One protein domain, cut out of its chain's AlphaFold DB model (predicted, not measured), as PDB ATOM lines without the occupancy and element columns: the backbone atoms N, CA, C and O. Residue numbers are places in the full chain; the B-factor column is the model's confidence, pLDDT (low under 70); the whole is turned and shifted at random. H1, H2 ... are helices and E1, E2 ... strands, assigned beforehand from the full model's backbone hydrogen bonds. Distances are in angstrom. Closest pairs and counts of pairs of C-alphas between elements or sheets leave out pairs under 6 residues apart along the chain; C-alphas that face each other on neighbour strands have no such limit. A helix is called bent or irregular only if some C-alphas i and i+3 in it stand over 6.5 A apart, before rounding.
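Overview. This is residues 208 to 354 of the 355 residues of the protein "SH2 domain-containing protein 4A" of Trichinella zimbabwensis (UniProt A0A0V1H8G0). A strongly twisted sheet of five strands curls round one helix, H3, while H2 covers the sheet's other face over E3. H1 and H4 stand close together at one end of the domain, near edge strand E1, and H4 only grazes the sheet, with its residues 344 to 350. The printed part has 147 residues with four named helices and five named strands, along the chain H1 E1 H2 E2 E3 E4 E5 H3 H4; the class is mixed, helices and strands. The mixed sheet runs E1 E2 E3 E4 E5, with E1 and E2 parallel and the other neighbours antiparallel. It is compact, with a radius of gyration of the C-alphas of 14.4 A, and rounded, spanning 37 by 35 by 32 A.

Along the chain. Begin in the sheet with E2, residues 267 to 273, 18.4 A long, from C-alpha 267 at (-6.626, -10.383, -73.609). E3, residues 278 to 285, spans 21.9 A, and E4, residues 288 to 297, 29.0 A. The short edge strands are E1, residues 247 to 250, and E5, residues 300 to 303. H1, residues 218 to 232, starts at C-alpha 218, (10.149, 8.145, -81.986), and spans 20.2 A; it is only just irregular, with C-alphas 227 and 230 6.52 A apart. H2 holds residues 253 to 261 and H3 residues 314 to 321. H4, residues 344 to 353, spans 15.8 A and ends at C-alpha 353, (14.203, 3.567, -63.362).

Arrangement. E2 to E5 form a meander, each strand the antiparallel neighbour of the one before; look at N 271 and O 280, 3.0 A, N 283 and O 290, 2.8 A, and N 295 and O 302, 2.9 A. E1, H2 and E2 make a strand-helix-strand unit, two parallel strands with a helix between, its crossover right-handed; N 248 and O 270 are 2.9 A apart. In three layers, H1 and H3 are on one face and H2 on the other. H2 lies over E3 at a height of 7.9 A; the closest C-alphas are those of Leu 260 and Gln 284, 5.9 A. For H3 and E5 they are those of Leu 314 and Tyr 301, 6.0 A. H1 and H4 are close but not clearly touching, Arg 226 to Leu 352 being 7.5 A between C-alphas. In H2 and H3 every O i to N i+4 pair is within hydrogen-bond range; H1 has 8 of 11, and H4 2 of 6, with 5 of 7 O i to N i+3 pairs.

Size, cuts and confidence. The C-alphas farthest apart are those of Asn 329 and Arg 354, 43.0 A. The printed part has no cut. The links H1 to E1 and H3 to H4 are long; in the latter, residues 336 to 337 pair parallel with 267 to 268 of E2. pLDDT is under 70 at residues 208 to 215, 306 to 308, 328 to 330 and 342 to 345.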
ATOM      1  N   SER A 208      -2.137  15.180 -75.797       51.06
ATOM      2  CA  SER A 208      -1.755  14.287 -76.899       51.06
ATOM      3  C   SER A 208      -1.965  14.900 -78.296       51.06
ATOM      4  O   SER A 208      -1.242  14.565 -79.232       51.06
ATOM      5  N   ALA A 209      -2.902  15.844 -78.455       49.47
ATOM      6  CA  ALA A 209      -3.161  16.525 -79.731       49.47
ATOM      7  C   ALA A 209      -2.318  17.795 -79.937       49.47
ATOM      8  O   ALA A 209      -2.502  18.485 -80.937       49.47
ATOM      9  N   ARG A 210      -1.423  18.138 -78.999       51.88
ATOM     10  CA  ARG A 210      -0.550  19.318 -79.126       51.88
ATOM     11  C   ARG A 210       0.627  19.101 -80.072       51.88
ATOM     12  O   ARG A 210       1.171  20.083 -80.568       51.88
ATOM     13  N   MET A 211       1.028  17.853 -80.311       57.69
ATOM     14  CA  MET A 211       2.108  17.543 -81.246       57.69
ATOM     15  C   MET A 211       1.566  17.428 -82.671       57.69
ATOM     16  O   MET A 211       0.719  16.579 -82.953       57.69
ATOM     17  N   ASP A 212       2.071  18.284 -83.562       59.78
ATOM     18  CA  ASP A 212       1.798  18.208 -84.997       59.78
ATOM     19  C   ASP A 212       2.337  16.890 -85.575       59.78
ATOM     20  O   ASP A 212       3.395  16.404 -85.164       59.78
ATOM     21  N   GLN A 213       1.632  16.316 -86.552       63.56
ATOM     22  CA  GLN A 213       1.997  15.036 -87.167       63.56
ATOM     23  C   GLN A 213       3.390  15.076 -87.812       63.56
ATOM     24  O   GLN A 213       4.061  14.048 -87.876       63.56
ATOM     25  N   SER A 214       3.857  16.262 -88.217       60.62
ATOM     26  CA  SER A 214       5.210  16.497 -88.738       60.62
ATOM     27  C   SER A 214       6.329  16.334 -87.694       60.62
ATOM     28  O   SER A 214       7.485  16.138 -88.066       60.62
ATOM     29  N   GLN A 215       6.002  16.377 -86.396       61.69
ATOM     30  CA  GLN A 215       6.953  16.285 -85.280       61.69
ATOM     31  C   GLN A 215       6.917  14.939 -84.540       61.69
ATOM     32  O   GLN A 215       7.695  14.732 -83.604       61.69
ATOM     33  N   LEU A 216       6.049  14.006 -84.955       70.38
ATOM     34  CA  LEU A 216       5.916  12.670 -84.364       70.38
ATOM     35  C   LEU A 216       7.101  11.774 -84.761       70.38
ATOM     36  O   LEU A 216       6.983  10.847 -85.559       70.38
ATOM     37  N   SER A 217       8.273  12.073 -84.202       81.75
ATOM     38  CA  SER A 217       9.426  11.176 -84.214       81.75
ATOM     39  C   SER A 217       9.407  10.283 -82.978       81.75
ATOM     40  O   SER A 217       8.961  10.686 -81.902       81.75
ATOM     41  N   ARG A 218       9.964   9.077 -83.105       80.88
ATOM     42  CA  ARG A 218      10.149   8.145 -81.986       80.88
ATOM     43  C   ARG A 218      10.818   8.811 -80.777       80.88
ATOM     44  O   ARG A 218      10.341   8.681 -79.656       80.88
ATOM     45  N   SER A 219      11.881   9.577 -81.016       83.31
ATOM     46  CA  SER A 219      12.587  10.341 -79.983       83.31
ATOM     47  C   SER A 219      11.705  11.394 -79.314       83.31
ATOM     48  O   SER A 219      11.786  11.566 -78.102       83.31
ATOM     49  N   ALA A 220      10.838  12.079 -80.070       85.50
ATOM     50  CA  ALA A 220       9.909  13.058 -79.503       85.50
ATOM     51  C   ALA A 220       8.858  12.391 -78.605       85.50
ATOM     52  O   ALA A 220       8.545  12.915 -77.540       85.50
ATOM     53  N   ILE A 221       8.365  11.212 -78.991       85.25
ATOM     54  CA  ILE A 221       7.401  10.435 -78.202       85.25
ATOM     55  C   ILE A 221       8.045   9.901 -76.916       85.25
ATOM     56  O   ILE A 221       7.447  10.004 -75.845       85.25
ATOM     57  N   LEU A 222       9.277   9.388 -76.993       85.06
ATOM     58  CA  LEU A 222      10.045   8.992 -75.806       85.06
ATOM     59  C   LEU A 222      10.276  10.178 -74.867       85.06
ATOM     60  O   LEU A 222      10.092  10.051 -73.657       85.06
ATOM     61  N   GLN A 223      10.645  11.333 -75.422       86.31
ATOM     62  CA  GLN A 223      10.862  12.546 -74.644       86.31
ATOM     63  C   GLN A 223       9.573  13.000 -73.956       86.31
ATOM     64  O   GLN A 223       9.598  13.250 -72.755       86.31
ATOM     65  N   TRP A 224       8.454  13.042 -74.683       87.31
ATOM     66  CA  TRP A 224       7.136  13.349 -74.129       87.31
ATOM     67  C   TRP A 224       6.780  12.414 -72.973       87.31
ATOM     68  O   TRP A 224       6.441  12.880 -71.884       87.31
ATOM     69  N   TYR A 225       6.921  11.099 -73.175       88.56
ATOM     70  CA  TYR A 225       6.624  10.134 -72.124       88.56
ATOM     71  C   TYR A 225       7.509  10.378 -70.896       88.56
ATOM     72  O   TYR A 225       7.008  10.462 -69.778       88.56
ATOM     73  N   ARG A 226       8.811  10.594 -71.098       87.44
ATOM     74  CA  ARG A 226       9.775  10.870 -70.028       87.44
ATOM     75  C   ARG A 226       9.464  12.145 -69.240       87.44
ATOM     76  O   ARG A 226       9.629  12.146 -68.023       87.44
ATOM     77  N   THR A 227       9.072  13.230 -69.904       85.69
ATOM     78  CA  THR A 227       8.908  14.538 -69.248       85.69
ATOM     79  C   THR A 227       7.508  14.784 -68.710       85.69
ATOM     80  O   THR A 227       7.371  15.475 -67.704       85.69
ATOM     81  N   GLU A 228       6.473  14.256 -69.362       85.75
ATOM     82  CA  GLU A 228       5.078  14.571 -69.028       85.75
ATOM     83  C   GLU A 228       4.351  13.407 -68.355       85.75
ATOM     84  O   GLU A 228       3.619  13.608 -67.386       85.75
ATOM     85  N   GLU A 229       4.557  12.182 -68.830       89.00
ATOM     86  CA  GLU A 229       3.734  11.037 -68.431       89.00
ATOM     87  C   GLU A 229       4.368  10.170 -67.342       89.00
ATOM     88  O   GLU A 229       3.682   9.716 -66.423       89.00
ATOM     89  N   PHE A 230       5.682   9.978 -67.388       87.19
ATOM     90  CA  PHE A 230       6.421   9.235 -66.376       87.19
ATOM     91  C   PHE A 230       6.303   9.876 -64.978       87.19
ATOM     92  O   PHE A 230       6.006   9.150 -64.026       87.19
ATOM     93  N   PRO A 231       6.381  11.218 -64.809       86.88
ATOM     94  CA  PRO A 231       6.116  11.859 -63.515       86.88
ATOM     95  C   PRO A 231       4.689  11.631 -62.990       86.88
ATOM     96  O   PRO A 231       4.463  11.643 -61.778       86.88
ATOM     97  N   ARG A 232       3.729  11.383 -63.890       86.62
ATOM     98  CA  ARG A 232       2.337  11.035 -63.563       86.62
ATOM     99  C   ARG A 232       2.149   9.547 -63.251       86.62
ATOM    100  O   ARG A 232       1.024   9.130 -62.986       86.62
ATOM    101  N   ALA A 233       3.232   8.765 -63.246       87.75
ATOM    102  CA  ALA A 233       3.240   7.318 -63.035       87.75
ATOM    103  C   ALA A 233       2.373   6.548 -64.050       87.75
ATOM    104  O   ALA A 233       1.763   5.531 -63.720       87.75
ATOM    105  N   ALA A 234       2.295   7.028 -65.295       88.69
ATOM    106  CA  ALA A 234       1.501   6.384 -66.334       88.69
ATOM    107  C   ALA A 234       2.106   5.031 -66.743       88.69
ATOM    108  O   ALA A 234       3.191   4.983 -67.321       88.69
ATOM    109  N   GLY A 235       1.403   3.928 -66.465       87.44
ATOM    110  CA  GLY A 235       1.894   2.585 -66.796       87.44
ATOM    111  C   GLY A 235       3.024   2.110 -65.884       87.44
ATOM    112  O   GLY A 235       3.746   1.187 -66.246       87.44
ATOM    113  N   VAL A 236       3.181   2.731 -64.714       89.44
ATOM    114  CA  VAL A 236       4.164   2.370 -63.686       89.44
ATOM    115  C   VAL A 236       3.438   1.669 -62.535       89.44
ATOM    116  O   VAL A 236       2.307   2.036 -62.209       89.44
ATOM    117  N   GLU A 237       4.049   0.652 -61.934       88.50
ATOM    118  CA  GLU A 237       3.483  -0.034 -60.768       88.50
ATOM    119  C   GLU A 237       3.459   0.850 -59.512       88.50
ATOM    120  O   GLU A 237       4.130   1.884 -59.422       88.50
ATOM    121  N   MET A 238       2.686   0.435 -58.501       81.38
ATOM    122  CA  MET A 238       2.606   1.152 -57.216       81.38
ATOM    123  C   MET A 238       3.970   1.329 -56.538       81.38
ATOM    124  O   MET A 238       4.187   2.321 -55.841       81.38
ATOM    125  N   ASP A 239       4.890   0.387 -56.753       83.12
ATOM    126  CA  ASP A 239       6.248   0.430 -56.210       83.12
ATOM    127  C   ASP A 239       7.135   1.508 -56.857       83.12
ATOM    128  O   ASP A 239       8.202   1.819 -56.320       83.12
ATOM    129  N   ARG A 240       6.693   2.080 -57.987       82.69
ATOM    130  CA  ARG A 240       7.421   3.046 -58.822       82.69
ATOM    131  C   ARG A 240       8.814   2.587 -59.254       82.69
ATOM    132  O   ARG A 240       9.676   3.418 -59.533       82.69
ATOM    133  N   ARG A 241       9.040   1.276 -59.311       82.81
ATOM    134  CA  ARG A 241      10.320   0.663 -59.702       82.81
ATOM    135  C   ARG A 241      10.223  -0.095 -61.011       82.81
ATOM    136  O   ARG A 241      11.245  -0.347 -61.641       82.81
ATOM    137  N   THR A 242       9.013  -0.490 -61.384       87.44
ATOM    138  CA  THR A 242       8.761  -1.283 -62.580       87.44
ATOM    139  C   THR A 242       7.578  -0.728 -63.356       87.44
ATOM    140  O   THR A 242       6.712  -0.036 -62.813       87.44
ATOM    141  N   PHE A 243       7.549  -1.001 -64.658       90.75
ATOM    142  CA  PHE A 243       6.345  -0.766 -65.442       90.75
ATOM    143  C   PHE A 243       5.293  -1.820 -65.127       90.75
ATOM    144  O   PHE A 243       5.615  -2.971 -64.828       90.75
ATOM    145  N   ALA A 244       4.032  -1.421 -65.261       91.25
ATOM    146  CA  ALA A 244       2.905  -2.318 -65.139       91.25
ATOM    147  C   ALA A 244       3.000  -3.445 -66.167       91.25
ATOM    148  O   ALA A 244       3.404  -3.231 -67.311       91.25
ATOM    149  N   PHE A 245       2.584  -4.650 -65.777       92.38
ATOM    150  CA  PHE A 245       2.743  -5.835 -66.625       92.38
ATOM    151  C   PHE A 245       2.061  -5.691 -67.995       92.38
ATOM    152  O   PHE A 245       2.577  -6.161 -68.994       92.38
ATOM    153  N   TRP A 246       0.928  -4.996 -68.080       94.31
ATOM    154  CA  TRP A 246       0.208  -4.749 -69.337       94.31
ATOM    155  C   TRP A 246       0.817  -3.631 -70.205       94.31
ATOM    156  O   TRP A 246       0.282  -3.346 -71.281       94.31
ATOM    157  N   PHE A 247       1.876  -2.955 -69.752       93.94
ATOM    158  CA  PHE A 247       2.464  -1.800 -70.424       93.94
ATOM    159  C   PHE A 247       3.658  -2.199 -71.298       93.94
ATOM    160  O   PHE A 247       4.650  -2.738 -70.814       93.94
ATOM    161  N   HIS A 248       3.570  -1.907 -72.597       91.56
ATOM    162  CA  HIS A 248       4.568  -2.323 -73.596       91.56
ATOM    163  C   HIS A 248       5.508  -1.202 -74.032       91.56
ATOM    164  O   HIS A 248       6.444  -1.450 -74.786       91.56
ATOM    165  N   GLY A 249       5.280   0.031 -73.578       90.31
ATOM    166  CA  GLY A 249       6.010   1.180 -74.099       90.31
ATOM    167  C   GLY A 249       5.646   1.469 -75.553       90.31
ATOM    168  O   GLY A 249       4.483   1.329 -75.942       90.31
ATOM    169  N   ILE A 250       6.624   1.895 -76.351       89.25
ATOM    170  CA  ILE A 250       6.424   2.096 -77.788       89.25
ATOM    171  C   ILE A 250       6.232   0.731 -78.441       89.25
ATOM    172  O   ILE A 250       7.082  -0.140 -78.316       89.25
ATOM    173  N   LEU A 251       5.084   0.546 -79.094       89.69
ATOM    174  CA  LEU A 251       4.776  -0.667 -79.841       89.69
ATOM    175  C   LEU A 251       3.861  -0.316 -81.014       89.69
ATOM    176  O   LEU A 251       2.831   0.367 -80.868       89.69
ATOM    177  N   ASN A 252       4.215  -0.804 -82.199       89.69
ATOM    178  CA  ASN A 252       3.397  -0.594 -83.382       89.69
ATOM    179  C   ASN A 252       2.138  -1.485 -83.366       89.69
ATOM    180  O   ASN A 252       1.977  -2.416 -82.573       89.69
ATOM    181  N   ARG A 253       1.189  -1.156 -84.245       91.44
ATOM    182  CA  ARG A 253      -0.101  -1.848 -84.310       91.44
ATOM    183  C   ARG A 253       0.050  -3.320 -84.705       91.44
ATOM    184  O   ARG A 253      -0.567  -4.163 -84.068       91.44
ATOM    185  N   SER A 254       0.856  -3.611 -85.722       92.31
ATOM    186  CA  SER A 254       1.030  -4.965 -86.254       92.31
ATOM    187  C   SER A 254       1.645  -5.911 -85.222       92.31
ATOM    188  O   SER A 254       1.266  -7.076 -85.138       92.31
ATOM    189  N   ASP A 255       2.574  -5.415 -84.409       91.38
ATOM    190  CA  ASP A 255       3.211  -6.181 -83.341       91.38
ATOM    191  C   ASP A 255       2.223  -6.470 -82.211       91.38
ATOM    192  O   ASP A 255       2.119  -7.611 -81.761       91.38
ATOM    193  N   ALA A 256       1.423  -5.473 -81.824       92.75
ATOM    194  CA  ALA A 256       0.337  -5.662 -80.866       92.75
ATOM    195  C   ALA A 256      -0.693  -6.692 -81.356       92.75
ATOM    196  O   ALA A 256      -1.144  -7.533 -80.579       92.75
ATOM    197  N   GLU A 257      -1.047  -6.653 -82.644       94.88
ATOM    198  CA  GLU A 257      -1.950  -7.630 -83.251       94.88
ATOM    199  C   GLU A 257      -1.357  -9.046 -83.205       94.88
ATOM    200  O   GLU A 257      -2.053  -9.972 -82.789       94.88
ATOM    201  N   ARG A 258      -0.064  -9.226 -83.520       93.50
ATOM    202  CA  ARG A 258       0.606 -10.537 -83.408       93.50
ATOM    203  C   ARG A 258       0.615 -11.082 -81.981       93.50
ATOM    204  O   ARG A 258       0.381 -12.274 -81.799       93.50
ATOM    205  N   LEU A 259       0.869 -10.235 -80.983       92.81
ATOM    206  CA  LEU A 259       0.889 -10.646 -79.572       92.81
ATOM    207  C   LEU A 259      -0.491 -11.095 -79.068       92.81
ATOM    208  O   LEU A 259      -0.571 -11.955 -78.190       92.81
ATOM    209  N   LEU A 260      -1.568 -10.531 -79.625       94.38
ATOM    210  CA  LEU A 260      -2.947 -10.793 -79.209       94.38
ATOM    211  C   LEU A 260      -3.665 -11.856 -80.049       94.38
ATOM    212  O   LEU A 260      -4.596 -12.481 -79.547       94.38
ATOM    213  N   HIS A 261      -3.242 -12.101 -81.293       90.50
ATOM    214  CA  HIS A 261      -3.958 -12.972 -82.233       90.50
ATOM    215  C   HIS A 261      -4.167 -14.402 -81.711       90.50
ATOM    216  O   HIS A 261      -5.227 -14.986 -81.912       90.50
ATOM    217  N   ALA A 262      -3.177 -14.951 -81.001       87.69
ATOM    218  CA  ALA A 262      -3.230 -16.299 -80.431       87.69
ATOM    219  C   ALA A 262      -3.792 -16.341 -78.993       87.69
ATOM    220  O   ALA A 262      -3.637 -17.348 -78.301       87.69
ATOM    221  N   LYS A 263      -4.382 -15.244 -78.501       93.75
ATOM    222  CA  LYS A 263      -4.868 -15.118 -77.121       93.75
ATOM    223  C   LYS A 263      -6.386 -15.235 -77.033       93.75
ATOM    224  O   LYS A 263      -7.108 -15.124 -78.024       93.75
ATOM    225  N   GLN A 264      -6.862 -15.468 -75.814       93.38
ATOM    226  CA  GLN A 264      -8.287 -15.569 -75.528       93.38
ATOM    227  C   GLN A 264      -8.974 -14.201 -75.608       93.38
ATOM    228  O   GLN A 264      -8.347 -13.148 -75.467       93.38
ATOM    229  N   VAL A 265     -10.291 -14.219 -75.821       94.38
ATOM    230  CA  VAL A 265     -11.109 -13.002 -75.782       94.38
ATOM    231  C   VAL A 265     -10.988 -12.358 -74.409       94.38
ATOM    232  O   VAL A 265     -11.151 -13.027 -73.389       94.38
ATOM    233  N   GLY A 266     -10.714 -11.059 -74.384       93.44
ATOM    234  CA  GLY A 266     -10.430 -10.353 -73.137       93.44
ATOM    235  C   GLY A 266      -8.947 -10.086 -72.894       93.44
ATOM    236  O   GLY A 266      -8.626  -9.311 -71.992       93.44
ATOM    237  N   ALA A 267      -8.047 -10.694 -73.674       96.31
ATOM    238  CA  ALA A 267      -6.626 -10.383 -73.609       96.31
ATOM    239  C   ALA A 267      -6.350  -8.956 -74.098       96.31
ATOM    240  O   ALA A 267      -6.940  -8.504 -75.084       96.31
ATOM    241  N   TYR A 268      -5.458  -8.242 -73.418       96.94
ATOM    242  CA  TYR A 268      -5.170  -6.846 -73.726       96.94
ATOM    243  C   TYR A 268      -3.732  -6.437 -73.412       96.94
ATOM    244  O   TYR A 268      -3.034  -7.065 -72.618       96.94
ATOM    245  N   LEU A 269      -3.316  -5.334 -74.027       95.94
ATOM    246  CA  LEU A 269      -2.083  -4.618 -73.714       95.94
ATOM    247  C   LEU A 269      -2.254  -3.122 -73.978       95.94
ATOM    248  O   LEU A 269      -3.084  -2.718 -74.802       95.94
ATOM    249  N   VAL A 270      -1.443  -2.299 -73.319       95.69
ATOM    250  CA  VAL A 270      -1.372  -0.855 -73.566       95.69
ATOM    251  C   VAL A 270      -0.025  -0.516 -74.175       95.69
ATOM    252  O   VAL A 270       1.026  -0.914 -73.673       95.69
ATOM    253  N   ARG A 271      -0.072   0.257 -75.256       93.56
ATOM    254  CA  ARG A 271       1.099   0.725 -75.991       93.56
ATOM    255  C   ARG A 271       1.042   2.220 -76.230       93.56
ATOM    256  O   ARG A 271      -0.040   2.788 -76.379       93.56
ATOM    257  N   ILE A 272       2.206   2.831 -76.350       91.44
ATOM    258  CA  ILE A 272       2.387   4.159 -76.918       91.44
ATOM    259  C   ILE A 272       2.460   3.981 -78.434       91.44
ATOM    260  O   ILE A 272       3.249   3.187 -78.950       91.44
ATOM    261  N   SER A 273       1.584   4.664 -79.159       84.88
ATOM    262  CA  SER A 273       1.537   4.557 -80.616       84.88
ATOM    263  C   SER A 273       2.516   5.540 -81.247       84.88
ATOM    264  O   SER A 273       2.526   6.698 -80.880       84.88
ATOM    265  N   GLU A 274       3.276   5.136 -82.262       78.94
ATOM    266  CA  GLU A 274       4.177   6.073 -82.959       78.94
ATOM    267  C   GLU A 274       3.432   7.074 -83.862       78.94
ATOM    268  O   GLU A 274       3.955   8.120 -84.225       78.94
ATOM    269  N   LYS A 275       2.179   6.764 -84.221       78.06
ATOM    270  CA  LYS A 275       1.348   7.593 -85.113       78.06
ATOM    271  C   LYS A 275       0.563   8.699 -84.407       78.06
ATOM    272  O   LYS A 275      -0.052   9.519 -85.079       78.06
ATOM    273  N   ILE A 276       0.509   8.672 -83.078       79.50
ATOM    274  CA  ILE A 276      -0.207   9.653 -82.252       79.50
ATOM    275  C   ILE A 276       0.611   9.878 -80.984       79.50
ATOM    276  O   ILE A 276       1.157   8.925 -80.450       79.50
ATOM    277  N   CYS A 277       0.682  11.092 -80.450       79.19
ATOM    278  CA  CYS A 277       1.384  11.316 -79.184       79.19
ATOM    279  C   CYS A 277       0.515  10.852 -78.002       79.19
ATOM    280  O   CYS A 277      -0.054  11.673 -77.298       79.19
ATOM    281  N   GLY A 278       0.275   9.551 -77.838       88.00
ATOM    282  CA  GLY A 278      -0.682   9.039 -76.854       88.00
ATOM    283  C   GLY A 278      -0.718   7.517 -76.761       88.00
ATOM    284  O   GLY A 278       0.049   6.813 -77.429       88.00
ATOM    285  N   TYR A 279      -1.636   7.003 -75.941       91.88
ATOM    286  CA  TYR A 279      -1.751   5.566 -75.708       91.88
ATOM    287  C   TYR A 279      -2.860   4.932 -76.532       91.88
ATOM    288  O   TYR A 279      -3.870   5.547 -76.887       91.88
ATOM    289  N   VAL A 280      -2.675   3.651 -76.805       94.31
ATOM    290  CA  VAL A 280      -3.668   2.791 -77.423       94.31
ATOM    291  C   VAL A 280      -3.766   1.518 -76.601       94.31
ATOM    292  O   VAL A 280      -2.773   0.813 -76.418       94.31
ATOM    293  N   LEU A 281      -4.971   1.193 -76.149       95.38
ATOM    294  CA  LEU A 281      -5.277  -0.127 -75.622       95.38
ATOM    295  C   LEU A 281      -5.630  -1.047 -76.789       95.38
ATOM    296  O   LEU A 281      -6.560  -0.775 -77.548       95.38
ATOM    297  N   SER A 282      -4.874  -2.126 -76.951       96.06
ATOM    298  CA  SER A 282      -5.161  -3.167 -77.938       96.06
ATOM    299  C   SER A 282      -5.814  -4.347 -77.224       96.06
ATOM    300  O   SER A 282      -5.320  -4.780 -76.186       96.06
ATOM    301  N   TYR A 283      -6.935  -4.825 -77.756       96.31
ATOM    302  CA  TYR A 283      -7.840  -5.771 -77.104       96.31
ATOM    303  C   TYR A 283      -8.235  -6.898 -78.055       96.31
ATOM    304  O   TYR A 283      -8.682  -6.638 -79.172       96.31
ATOM    305  N   GLN A 284      -8.143  -8.142 -77.602       96.12
ATOM    306  CA  GLN A 284      -8.545  -9.312 -78.371       96.12
ATOM    307  C   GLN A 284     -10.063  -9.532 -78.290       96.12
ATOM    308  O   GLN A 284     -10.602  -9.915 -77.249       96.12
ATOM    309  N   ALA A 285     -10.758  -9.314 -79.410       92.00
ATOM    310  CA  ALA A 285     -12.214  -9.390 -79.551       92.00
ATOM    311  C   ALA A 285     -12.643 -10.563 -80.452       92.00
ATOM    312  O   ALA A 285     -13.308 -10.373 -81.476       92.00
ATOM    313  N   GLY A 286     -12.248 -11.781 -80.087       87.25
ATOM    314  CA  GLY A 286     -12.576 -12.992 -80.846       87.25
ATOM    315  C   GLY A 286     -11.734 -13.098 -82.110       87.25
ATOM    316  O   GLY A 286     -10.557 -13.422 -82.042       87.25
ATOM    317  N   PHE A 287     -12.327 -12.803 -83.266       85.44
ATOM    318  CA  PHE A 287     -11.655 -12.928 -84.568       85.44
ATOM    319  C   PHE A 287     -10.827 -11.702 -84.966       85.44
ATOM    320  O   PHE A 287     -10.178 -11.704 -86.008       85.44
ATOM    321  N   LYS A 288     -10.873 -10.628 -84.172       91.50
ATOM    322  CA  LYS A 288     -10.165  -9.382 -84.469       91.50
ATOM    323  C   LYS A 288      -9.604  -8.736 -83.217       91.50
ATOM    324  O   LYS A 288     -10.175  -8.858 -82.135       91.50
ATOM    325  N   VAL A 289      -8.553  -7.950 -83.406       94.44
ATOM    326  CA  VAL A 289      -8.024  -7.059 -82.376       94.44
ATOM    327  C   VAL A 289      -8.692  -5.692 -82.529       94.44
ATOM    328  O   VAL A 289      -8.694  -5.094 -83.606       94.44
ATOM    329  N   LYS A 290      -9.314  -5.205 -81.456       93.25
ATOM    330  CA  LYS A 290      -9.848  -3.842 -81.348       93.25
ATOM    331  C   LYS A 290      -8.777  -2.929 -80.752       93.25
ATOM    332  O   LYS A 290      -7.994  -3.352 -79.907       93.25
ATOM    333  N   HIS A 291      -8.764  -1.668 -81.175       93.56
ATOM    334  CA  HIS A 291      -7.831  -0.664 -80.670       93.56
ATOM    335  C   HIS A 291      -8.600   0.549 -80.162       93.56
ATOM    336  O   HIS A 291      -9.330   1.182 -80.923       93.56
ATOM    337  N   PHE A 292      -8.405   0.880 -78.891       92.00
ATOM    338  CA  PHE A 292      -9.036   2.010 -78.226       92.00
ATOM    339  C   PHE A 292      -7.985   3.067 -77.936       92.00
ATOM    340  O   PHE A 292      -7.002   2.810 -77.243       92.00
ATOM    341  N   MET A 293      -8.175   4.258 -78.491       91.38
ATOM    342  CA  MET A 293      -7.289   5.382 -78.225       91.38
ATOM    343  C   MET A 293      -7.575   5.934 -76.830       91.38
ATOM    344  O   MET A 293      -8.737   6.152 -76.487       91.38
ATOM    345  N   VAL A 294      -6.526   6.168 -76.051       90.62
ATOM    346  CA  VAL A 294      -6.611   6.805 -74.737       90.62
ATOM    347  C   VAL A 294      -6.045   8.208 -74.864       90.62
ATOM    348  O   VAL A 294      -4.881   8.387 -75.232       90.62
ATOM    349  N   LEU A 295      -6.872   9.202 -74.557       84.19
ATOM    350  CA  LEU A 295      -6.422  10.586 -74.492       84.19
ATOM    351  C   LEU A 295      -5.823  10.869 -73.123       84.19
ATOM    352  O   LEU A 295      -6.337  10.408 -72.104       84.19
ATOM    353  N   SER A 296      -4.756  11.662 -73.128       82.81
ATOM    354  CA  SER A 296      -4.137  12.212 -71.930       82.81
ATOM    355  C   SER A 296      -4.413  13.715 -71.876       82.81
ATOM    356  O   SER A 296      -4.127  14.455 -72.821       82.81
ATOM    357  N   PHE A 297      -4.991  14.170 -70.771       80.19
ATOM    358  CA  PHE A 297      -5.254  15.576 -70.465       80.19
ATOM    359  C   PHE A 297      -4.783  15.861 -69.040       80.19
ATOM    360  O   PHE A 297      -4.464  14.948 -68.275       80.19
ATOM    361  N   LYS A 298      -4.722  17.145 -68.668       73.25
ATOM    362  CA  LYS A 298      -4.219  17.564 -67.348       73.25
ATOM    363  C   LYS A 298      -4.955  16.898 -66.184       73.25
ATOM    364  O   LYS A 298      -4.352  16.642 -65.150       73.25
ATOM    365  N   GLU A 299      -6.242  16.628 -66.359       76.00
ATOM    366  CA  GLU A 299      -7.115  16.125 -65.299       76.00
ATOM    367  C   GLU A 299      -7.206  14.590 -65.275       76.00
ATOM    368  O   GLU A 299      -7.772  14.043 -64.332       76.00
ATOM    369  N   GLY A 300      -6.634  13.882 -66.261       85.44
ATOM    370  CA  GLY A 300      -6.699  12.424 -66.289       85.44
ATOM    371  C   GLY A 300      -6.529  11.765 -67.657       85.44
ATOM    372  O   GLY A 300      -5.860  12.288 -68.552       85.44
ATOM    373  N   TYR A 301      -7.133  10.583 -67.771       88.44
ATOM    374  CA  TYR A 301      -7.119   9.684 -68.920       88.44
ATOM    375  C   TYR A 301      -8.535   9.195 -69.221       88.44
ATOM    376  O   TYR A 301      -9.280   8.865 -68.300       88.44
ATOM    377  N   HIS A 302      -8.909   9.116 -70.496       87.44
ATOM    378  CA  HIS A 302     -10.185   8.529 -70.918       87.44
ATOM    379  C   HIS A 302     -10.067   7.923 -72.321       87.44
ATOM    380  O   HIS A 302      -9.190   8.303 -73.104       87.44
ATOM    381  N   PHE A 303     -10.968   7.007 -72.674       88.81
ATOM    382  CA  PHE A 303     -11.050   6.477 -74.037       88.81
ATOM    383  C   PHE A 303     -11.734   7.459 -74.994       88.81
ATOM    384  O   PHE A 303     -12.649   8.195 -74.623       88.81
ATOM    385  N   VAL A 304     -11.300   7.473 -76.253       82.94
ATOM    386  CA  VAL A 304     -11.977   8.227 -77.317       82.94
ATOM    387  C   VAL A 304     -13.281   7.526 -77.689       82.94
ATOM    388  O   VAL A 304     -13.269   6.362 -78.081       82.94
ATOM    389  N   GLY A 305     -14.399   8.254 -77.638       70.56
ATOM    390  CA  GLY A 305     -15.690   7.787 -78.156       70.56
ATOM    391  C   GLY A 305     -16.506   6.883 -77.224       70.56
ATOM    392  O   GLY A 305     -17.581   6.455 -77.630       70.56
ATOM    393  N   SER A 306     -16.044   6.611 -76.000       61.16
ATOM    394  CA  SER A 306     -16.836   5.958 -74.945       61.16
ATOM    395  C   SER A 306     -17.534   6.991 -74.048       61.16
ATOM    396  O   SER A 306     -17.309   8.197 -74.186       61.16
ATOM    397  N   LYS A 307     -18.328   6.523 -73.069       62.53
ATOM    398  CA  LYS A 307     -18.726   7.340 -71.906       62.53
ATOM    399  C   LYS A 307     -17.471   8.055 -71.386       62.53
ATOM    400  O   LYS A 307     -16.447   7.397 -71.196       62.53
ATOM    401  N   GLN A 308     -17.528   9.383 -71.246       66.75
ATOM    402  CA  GLN A 308     -16.384  10.252 -70.913       66.75
ATOM    403  C   GLN A 308     -15.973  10.100 -69.440       66.75
ATOM    404  O   GLN A 308     -15.961  11.056 -68.670       66.75
ATOM    405  N   ILE A 309     -15.683   8.869 -69.024       79.56
ATOM    406  CA  ILE A 309     -15.216   8.566 -67.681       79.56
ATOM    407  C   ILE A 309     -13.735   8.919 -67.638       79.56
ATOM    408  O   ILE A 309     -12.896   8.298 -68.291       79.56
ATOM    409  N   VAL A 310     -13.448   9.982 -66.900       86.19
ATOM    410  CA  VAL A 310     -12.107  10.497 -66.664       86.19
ATOM    411  C   VAL A 310     -11.496   9.767 -65.476       86.19
ATOM    412  O   VAL A 310     -12.026   9.809 -64.368       86.19
ATOM    413  N   HIS A 311     -10.346   9.141 -65.699       86.12
ATOM    414  CA  HIS A 311      -9.562   8.474 -64.668       86.12
ATOM    415  C   HIS A 311      -8.350   9.314 -64.286       86.12
ATOM    416  O   HIS A 311      -7.645   9.823 -65.152       86.12
ATOM    417  N   SER A 312      -8.056   9.418 -62.991       86.81
ATOM    418  CA  SER A 312      -6.917  10.197 -62.485       86.81
ATOM    419  C   SER A 312      -5.556   9.647 -62.929       86.81
ATOM    420  O   SER A 312      -4.592  10.404 -63.047       86.81
ATOM    421  N   SER A 313      -5.471   8.342 -63.204       90.12
ATOM    422  CA  SER A 313      -4.267   7.668 -63.690       90.12
ATOM    423  C   SER A 313      -4.593   6.648 -64.776       90.12
ATOM    424  O   SER A 313      -5.699   6.101 -64.829       90.12
ATOM    425  N   LEU A 314      -3.603   6.355 -65.626       91.62
ATOM    426  CA  LEU A 314      -3.725   5.317 -66.646       91.62
ATOM    427  C   LEU A 314      -3.997   3.946 -66.005       91.62
ATOM    428  O   LEU A 314      -4.806   3.177 -66.509       91.62
ATOM    429  N   ASN A 315      -3.387   3.664 -64.852       92.75
ATOM    430  CA  ASN A 315      -3.605   2.424 -64.110       92.75
ATOM    431  C   ASN A 315      -5.053   2.303 -63.613       92.75
ATOM    432  O   ASN A 315      -5.654   1.242 -63.757       92.75
ATOM    433  N   SER A 316      -5.635   3.392 -63.097       90.88
ATOM    434  CA  SER A 316      -7.034   3.413 -62.649       90.88
ATOM    435  C   SER A 316      -8.012   3.179 -63.804       90.88
ATOM    436  O   SER A 316      -9.011   2.486 -63.623       90.88
ATOM    437  N   LEU A 317      -7.705   3.698 -64.998       92.44
ATOM    438  CA  LEU A 317      -8.477   3.425 -66.213       92.44
ATOM    439  C   LEU A 317      -8.489   1.927 -66.539       92.44
ATOM    440  O   LEU A 317      -9.547   1.352 -66.787       92.44
ATOM    441  N   ILE A 318      -7.326   1.277 -66.496       94.00
ATOM    442  CA  ILE A 318      -7.218  -0.161 -66.759       94.00
ATOM    443  C   ILE A 318      -7.952  -0.978 -65.698       94.00
ATOM    444  O   ILE A 318      -8.746  -1.847 -66.048       94.00
ATOM    445  N   GLU A 319      -7.748  -0.680 -64.417       92.06
ATOM    446  CA  GLU A 319      -8.397  -1.394 -63.314       92.06
ATOM    447  C   GLU A 319      -9.928  -1.281 -63.369       92.06
ATOM    448  O   GLU A 319     -10.645  -2.261 -63.165       92.06
ATOM    449  N   TYR A 320     -10.449  -0.098 -63.700       90.25
ATOM    450  CA  TYR A 320     -11.884   0.107 -63.868       90.25
ATOM    451  C   TYR A 320     -12.449  -0.772 -64.989       90.25
ATOM    452  O   TYR A 320     -13.447  -1.477 -64.800       90.25
ATOM    453  N   HIS A 321     -11.770  -0.800 -66.137       90.31
ATOM    454  CA  HIS A 321     -12.225  -1.549 -67.306       90.31
ATOM    455  C   HIS A 321     -11.960  -3.062 -67.251       90.31
ATOM    456  O   HIS A 321     -12.403  -3.807 -68.129       90.31
ATOM    457  N   GLN A 322     -11.320  -3.546 -66.182       91.56
ATOM    458  CA  GLN A 322     -11.320  -4.971 -65.835       91.56
ATOM    459  C   GLN A 322     -12.670  -5.449 -65.292       91.56
ATOM    460  O   GLN A 322     -12.992  -6.631 -65.374       91.56
ATOM    461  N   LYS A 323     -13.471  -4.533 -64.739       87.19
ATOM    462  CA  LYS A 323     -14.793  -4.836 -64.172       87.19
ATOM    463  C   LYS A 323     -15.919  -4.328 -65.065       87.19
ATOM    464  O   LYS A 323     -16.990  -4.927 -65.095       87.19
ATOM    465  N   ILE A 324     -15.680  -3.227 -65.777       86.88
ATOM    466  CA  ILE A 324     -16.703  -2.504 -66.532       86.88
ATOM    467  C   ILE A 324     -16.330  -2.471 -68.022       86.88
ATOM    468  O   ILE A 324     -15.225  -2.051 -68.363       86.88
ATOM    469  N   PRO A 325     -17.228  -2.888 -68.934       87.44
ATOM    470  CA  PRO A 325     -16.949  -2.881 -70.367       87.44
ATOM    471  C   PRO A 325     -16.518  -1.506 -70.891       87.44
ATOM    472  O   PRO A 325     -17.026  -0.475 -70.449       87.44
ATOM    473  N   ILE A 326     -15.600  -1.487 -71.859       85.88
ATOM    474  CA  ILE A 326     -15.139  -0.243 -72.499       85.88
ATOM    475  C   ILE A 326     -16.258   0.400 -73.327       85.88
ATOM    476  O   ILE A 326     -16.444   1.617 -73.283       85.88
ATOM    477  N   SER A 327     -16.991  -0.408 -74.096       81.31
ATOM    478  CA  SER A 327     -18.070   0.075 -74.964       81.31
ATOM    479  C   SER A 327     -19.441  -0.252 -74.379       81.31
ATOM    480  O   SER A 327     -19.608  -1.210 -73.626       81.31
ATOM    481  N   GLU A 328     -20.447   0.525 -74.776       69.44
ATOM    482  CA  GLU A 328     -21.832   0.396 -74.293       69.44
ATOM    483  C   GLU A 328     -22.467  -0.958 -74.640       69.44
ATOM    484  O   GLU A 328     -23.318  -1.447 -73.908       69.44
ATOM    485  N   ASN A 329     -21.969  -1.615 -75.690       68.25
ATOM    486  CA  ASN A 329     -22.397  -2.947 -76.114       68.25
ATOM    487  C   ASN A 329     -21.963  -4.061 -75.139       68.25
ATOM    488  O   ASN A 329     -22.341  -5.216 -75.324       68.25
ATOM    489  N   GLY A 330     -21.153  -3.746 -74.122       66.62
ATOM    490  CA  GLY A 330     -20.913  -4.621 -72.975       66.62
ATOM    491  C   GLY A 330     -19.918  -5.768 -73.184       66.62
ATOM    492  O   GLY A 330     -19.773  -6.607 -72.298       66.62
ATOM    493  N   GLN A 331     -19.229  -5.840 -74.327       78.06
ATOM    494  CA  GLN A 331     -18.428  -7.019 -74.693       78.06
ATOM    495  C   GLN A 331     -16.934  -6.894 -74.364       78.06
ATOM    496  O   GLN A 331     -16.237  -7.906 -74.255       78.06
ATOM    497  N   GLU A 332     -16.411  -5.677 -74.232       88.62
ATOM    498  CA  GLU A 332     -14.975  -5.420 -74.096       88.62
ATOM    499  C   GLU A 332     -14.570  -5.211 -72.639       88.62
ATOM    500  O   GLU A 332     -14.326  -4.087 -72.208       88.62
ATOM    501  N   ILE A 333     -14.514  -6.307 -71.884       91.56
ATOM    502  CA  ILE A 333     -13.998  -6.327 -70.508       91.56
ATOM    503  C   ILE A 333     -12.549  -6.805 -70.536       91.56
ATOM    504  O   ILE A 333     -12.251  -7.844 -71.129       91.56
ATOM    505  N   LEU A 334     -11.657  -6.072 -69.875       94.06
ATOM    506  CA  LEU A 334     -10.240  -6.415 -69.780       94.06
ATOM    507  C   LEU A 334     -10.052  -7.613 -68.838       94.06
ATOM    508  O   LEU A 334     -10.267  -7.501 -67.637       94.06
ATOM    509  N   ARG A 335      -9.661  -8.774 -69.370       92.81
ATOM    510  CA  ARG A 335      -9.553 -10.018 -68.584       92.81
ATOM    511  C   ARG A 335      -8.113 -10.426 -68.329       92.81
ATOM    512  O   ARG A 335      -7.741 -10.675 -67.190       92.81
ATOM    513  N   GLU A 336      -7.309 -10.496 -69.384       94.31
ATOM    514  CA  GLU A 336      -5.943 -11.018 -69.318       94.31
ATOM    515  C   GLU A 336      -4.953  -9.947 -69.780       94.31
ATOM    516  O   GLU A 336      -4.961  -9.535 -70.939       94.31
ATOM    517  N   ALA A 337      -4.097  -9.486 -68.872       95.38
ATOM    518  CA  ALA A 337      -2.997  -8.597 -69.217       95.38
ATOM    519  C   ALA A 337      -1.904  -9.385 -69.949       95.38
ATOM    520  O   ALA A 337      -1.435 -10.405 -69.446       95.38
ATOM    521  N   ILE A 338      -1.467  -8.899 -71.107       94.81
ATOM    522  CA  ILE A 338      -0.334  -9.468 -71.835       94.81
ATOM    523  C   ILE A 338       0.926  -8.682 -71.496       94.81
ATOM    524  O   ILE A 338       0.964  -7.466 -71.676       94.81
ATOM    525  N   GLY A 339       1.949  -9.402 -71.037       88.56
ATOM    526  CA  GLY A 339       3.269  -8.872 -70.709       88.56
ATOM    527  C   GLY A 339       4.060  -8.387 -71.925       88.56
ATOM    528  O   GLY A 339       3.879  -8.945 -73.013       88.56
ATOM    529  N   PRO A 340       4.963  -7.402 -71.767       83.50
ATOM    530  CA  PRO A 340       5.920  -7.051 -72.804       83.50
ATOM    531  C   PRO A 340       6.808  -8.253 -73.127       83.50
ATOM    532  O   PRO A 340       7.405  -8.871 -72.243       83.50
ATOM    533  N   SER A 341       6.928  -8.581 -74.413       71.50
ATOM    534  CA  SER A 341       8.078  -9.355 -74.878       71.50
ATOM    535  C   SER A 341       9.318  -8.463 -74.793       71.50
ATOM    536  O   SER A 341       9.175  -7.269 -75.057       71.50
ATOM    537  N   PRO A 342      10.516  -8.986 -74.484       63.00
ATOM    538  CA  PRO A 342      11.738  -8.186 -74.454       63.00
ATOM    539  C   PRO A 342      12.022  -7.608 -75.849       63.00
ATOM    540  O   PRO A 342      12.641  -8.252 -76.694       63.00
ATOM    541  N   SER A 343      11.521  -6.400 -76.099       64.12
ATOM    542  CA  SER A 343      11.795  -5.602 -77.285       64.12
ATOM    543  C   SER A 343      12.845  -4.546 -76.928       64.12
ATOM    544  O   SER A 343      12.858  -4.056 -75.795       64.12
ATOM    545  N   PRO A 344      13.723  -4.151 -77.868       64.69
ATOM    546  CA  PRO A 344      14.700  -3.081 -77.633       64.69
ATOM    547  C   PRO A 344      14.059  -1.771 -77.137       64.69
ATOM    548  O   PRO A 344      14.652  -1.022 -76.373       64.69
ATOM    549  N   GLU A 345      12.812  -1.534 -77.532       67.31
ATOM    550  CA  GLU A 345      12.024  -0.323 -77.278       67.31
ATOM    551  C   GLU A 345      11.546  -0.247 -75.826       67.31
ATOM    552  O   GLU A 345      11.581   0.809 -75.197       67.31
ATOM    553  N   TYR A 346      11.146  -1.391 -75.268       72.94
ATOM    554  CA  TYR A 346      10.825  -1.511 -73.852       72.94
ATOM    555  C   TYR A 346      12.079  -1.310 -72.990       72.94
ATOM    556  O   TYR A 346      12.016  -0.672 -71.942       72.94
ATOM    557  N   VAL A 347      13.235  -1.793 -73.461       71.12
ATOM    558  CA  VAL A 347      14.517  -1.660 -72.753       71.12
ATOM    559  C   VAL A 347      14.957  -0.198 -72.632       71.12
ATOM    560  O   VAL A 347      15.390   0.195 -71.553       71.12
ATOM    561  N   GLU A 348      14.780   0.623 -73.673       75.75
ATOM    562  CA  GLU A 348      15.078   2.069 -73.616       75.75
ATOM    563  C   GLU A 348      14.263   2.799 -72.534       75.75
ATOM    564  O   GLU A 348      14.756   3.725 -71.891       75.75
ATOM    565  N   LEU A 349      13.020   2.373 -72.290       77.94
ATOM    566  CA  LEU A 349      12.191   2.943 -71.227       77.94
ATOM    567  C   LEU A 349      12.593   2.451 -69.834       77.94
ATOM    568  O   LEU A 349      12.402   3.180 -68.864       77.94
ATOM    569  N   LEU A 350      13.152   1.243 -69.705       76.38
ATOM    570  CA  LEU A 350      13.608   0.723 -68.408       76.38
ATOM    571  C   LEU A 350      14.747   1.559 -67.809       76.38
ATOM    572  O   LEU A 350      14.894   1.596 -66.586       76.38
ATOM    573  N   ASP A 351      15.512   2.273 -68.636       79.56
ATOM    574  CA  ASP A 351      16.538   3.207 -68.162       79.56
ATOM    575  C   ASP A 351      15.954   4.378 -67.351       79.56
ATOM    576  O   ASP A 351      16.674   4.997 -66.569       79.56
ATOM    577  N   LEU A 352      14.643   4.645 -67.446       77.94
ATOM    578  CA  LEU A 352      13.965   5.644 -66.612       77.94
ATOM    579  C   LEU A 352      13.977   5.295 -65.118       77.94
ATOM    580  O   LEU A 352      13.893   6.202 -64.297       77.94
ATOM    581  N   PHE A 353      14.114   4.016 -64.759       76.12
ATOM    582  CA  PHE A 353      14.203   3.567 -63.362       76.12
ATOM    583  C   PHE A 353      15.641   3.479 -62.833       76.12
ATOM    584  O   PHE A 353      15.849   3.122 -61.674       76.12
ATOM    585  N   ARG A 354      16.640   3.737 -63.686       72.00
ATOM    586  CA  ARG A 354      18.069   3.698 -63.324       72.00
ATOM    587  C   ARG A 354      18.634   5.070 -62.946       72.00
ATOM    588  O   ARG A 354      19.792   5.145 -62.539       72.00
TER     589      ARG A 354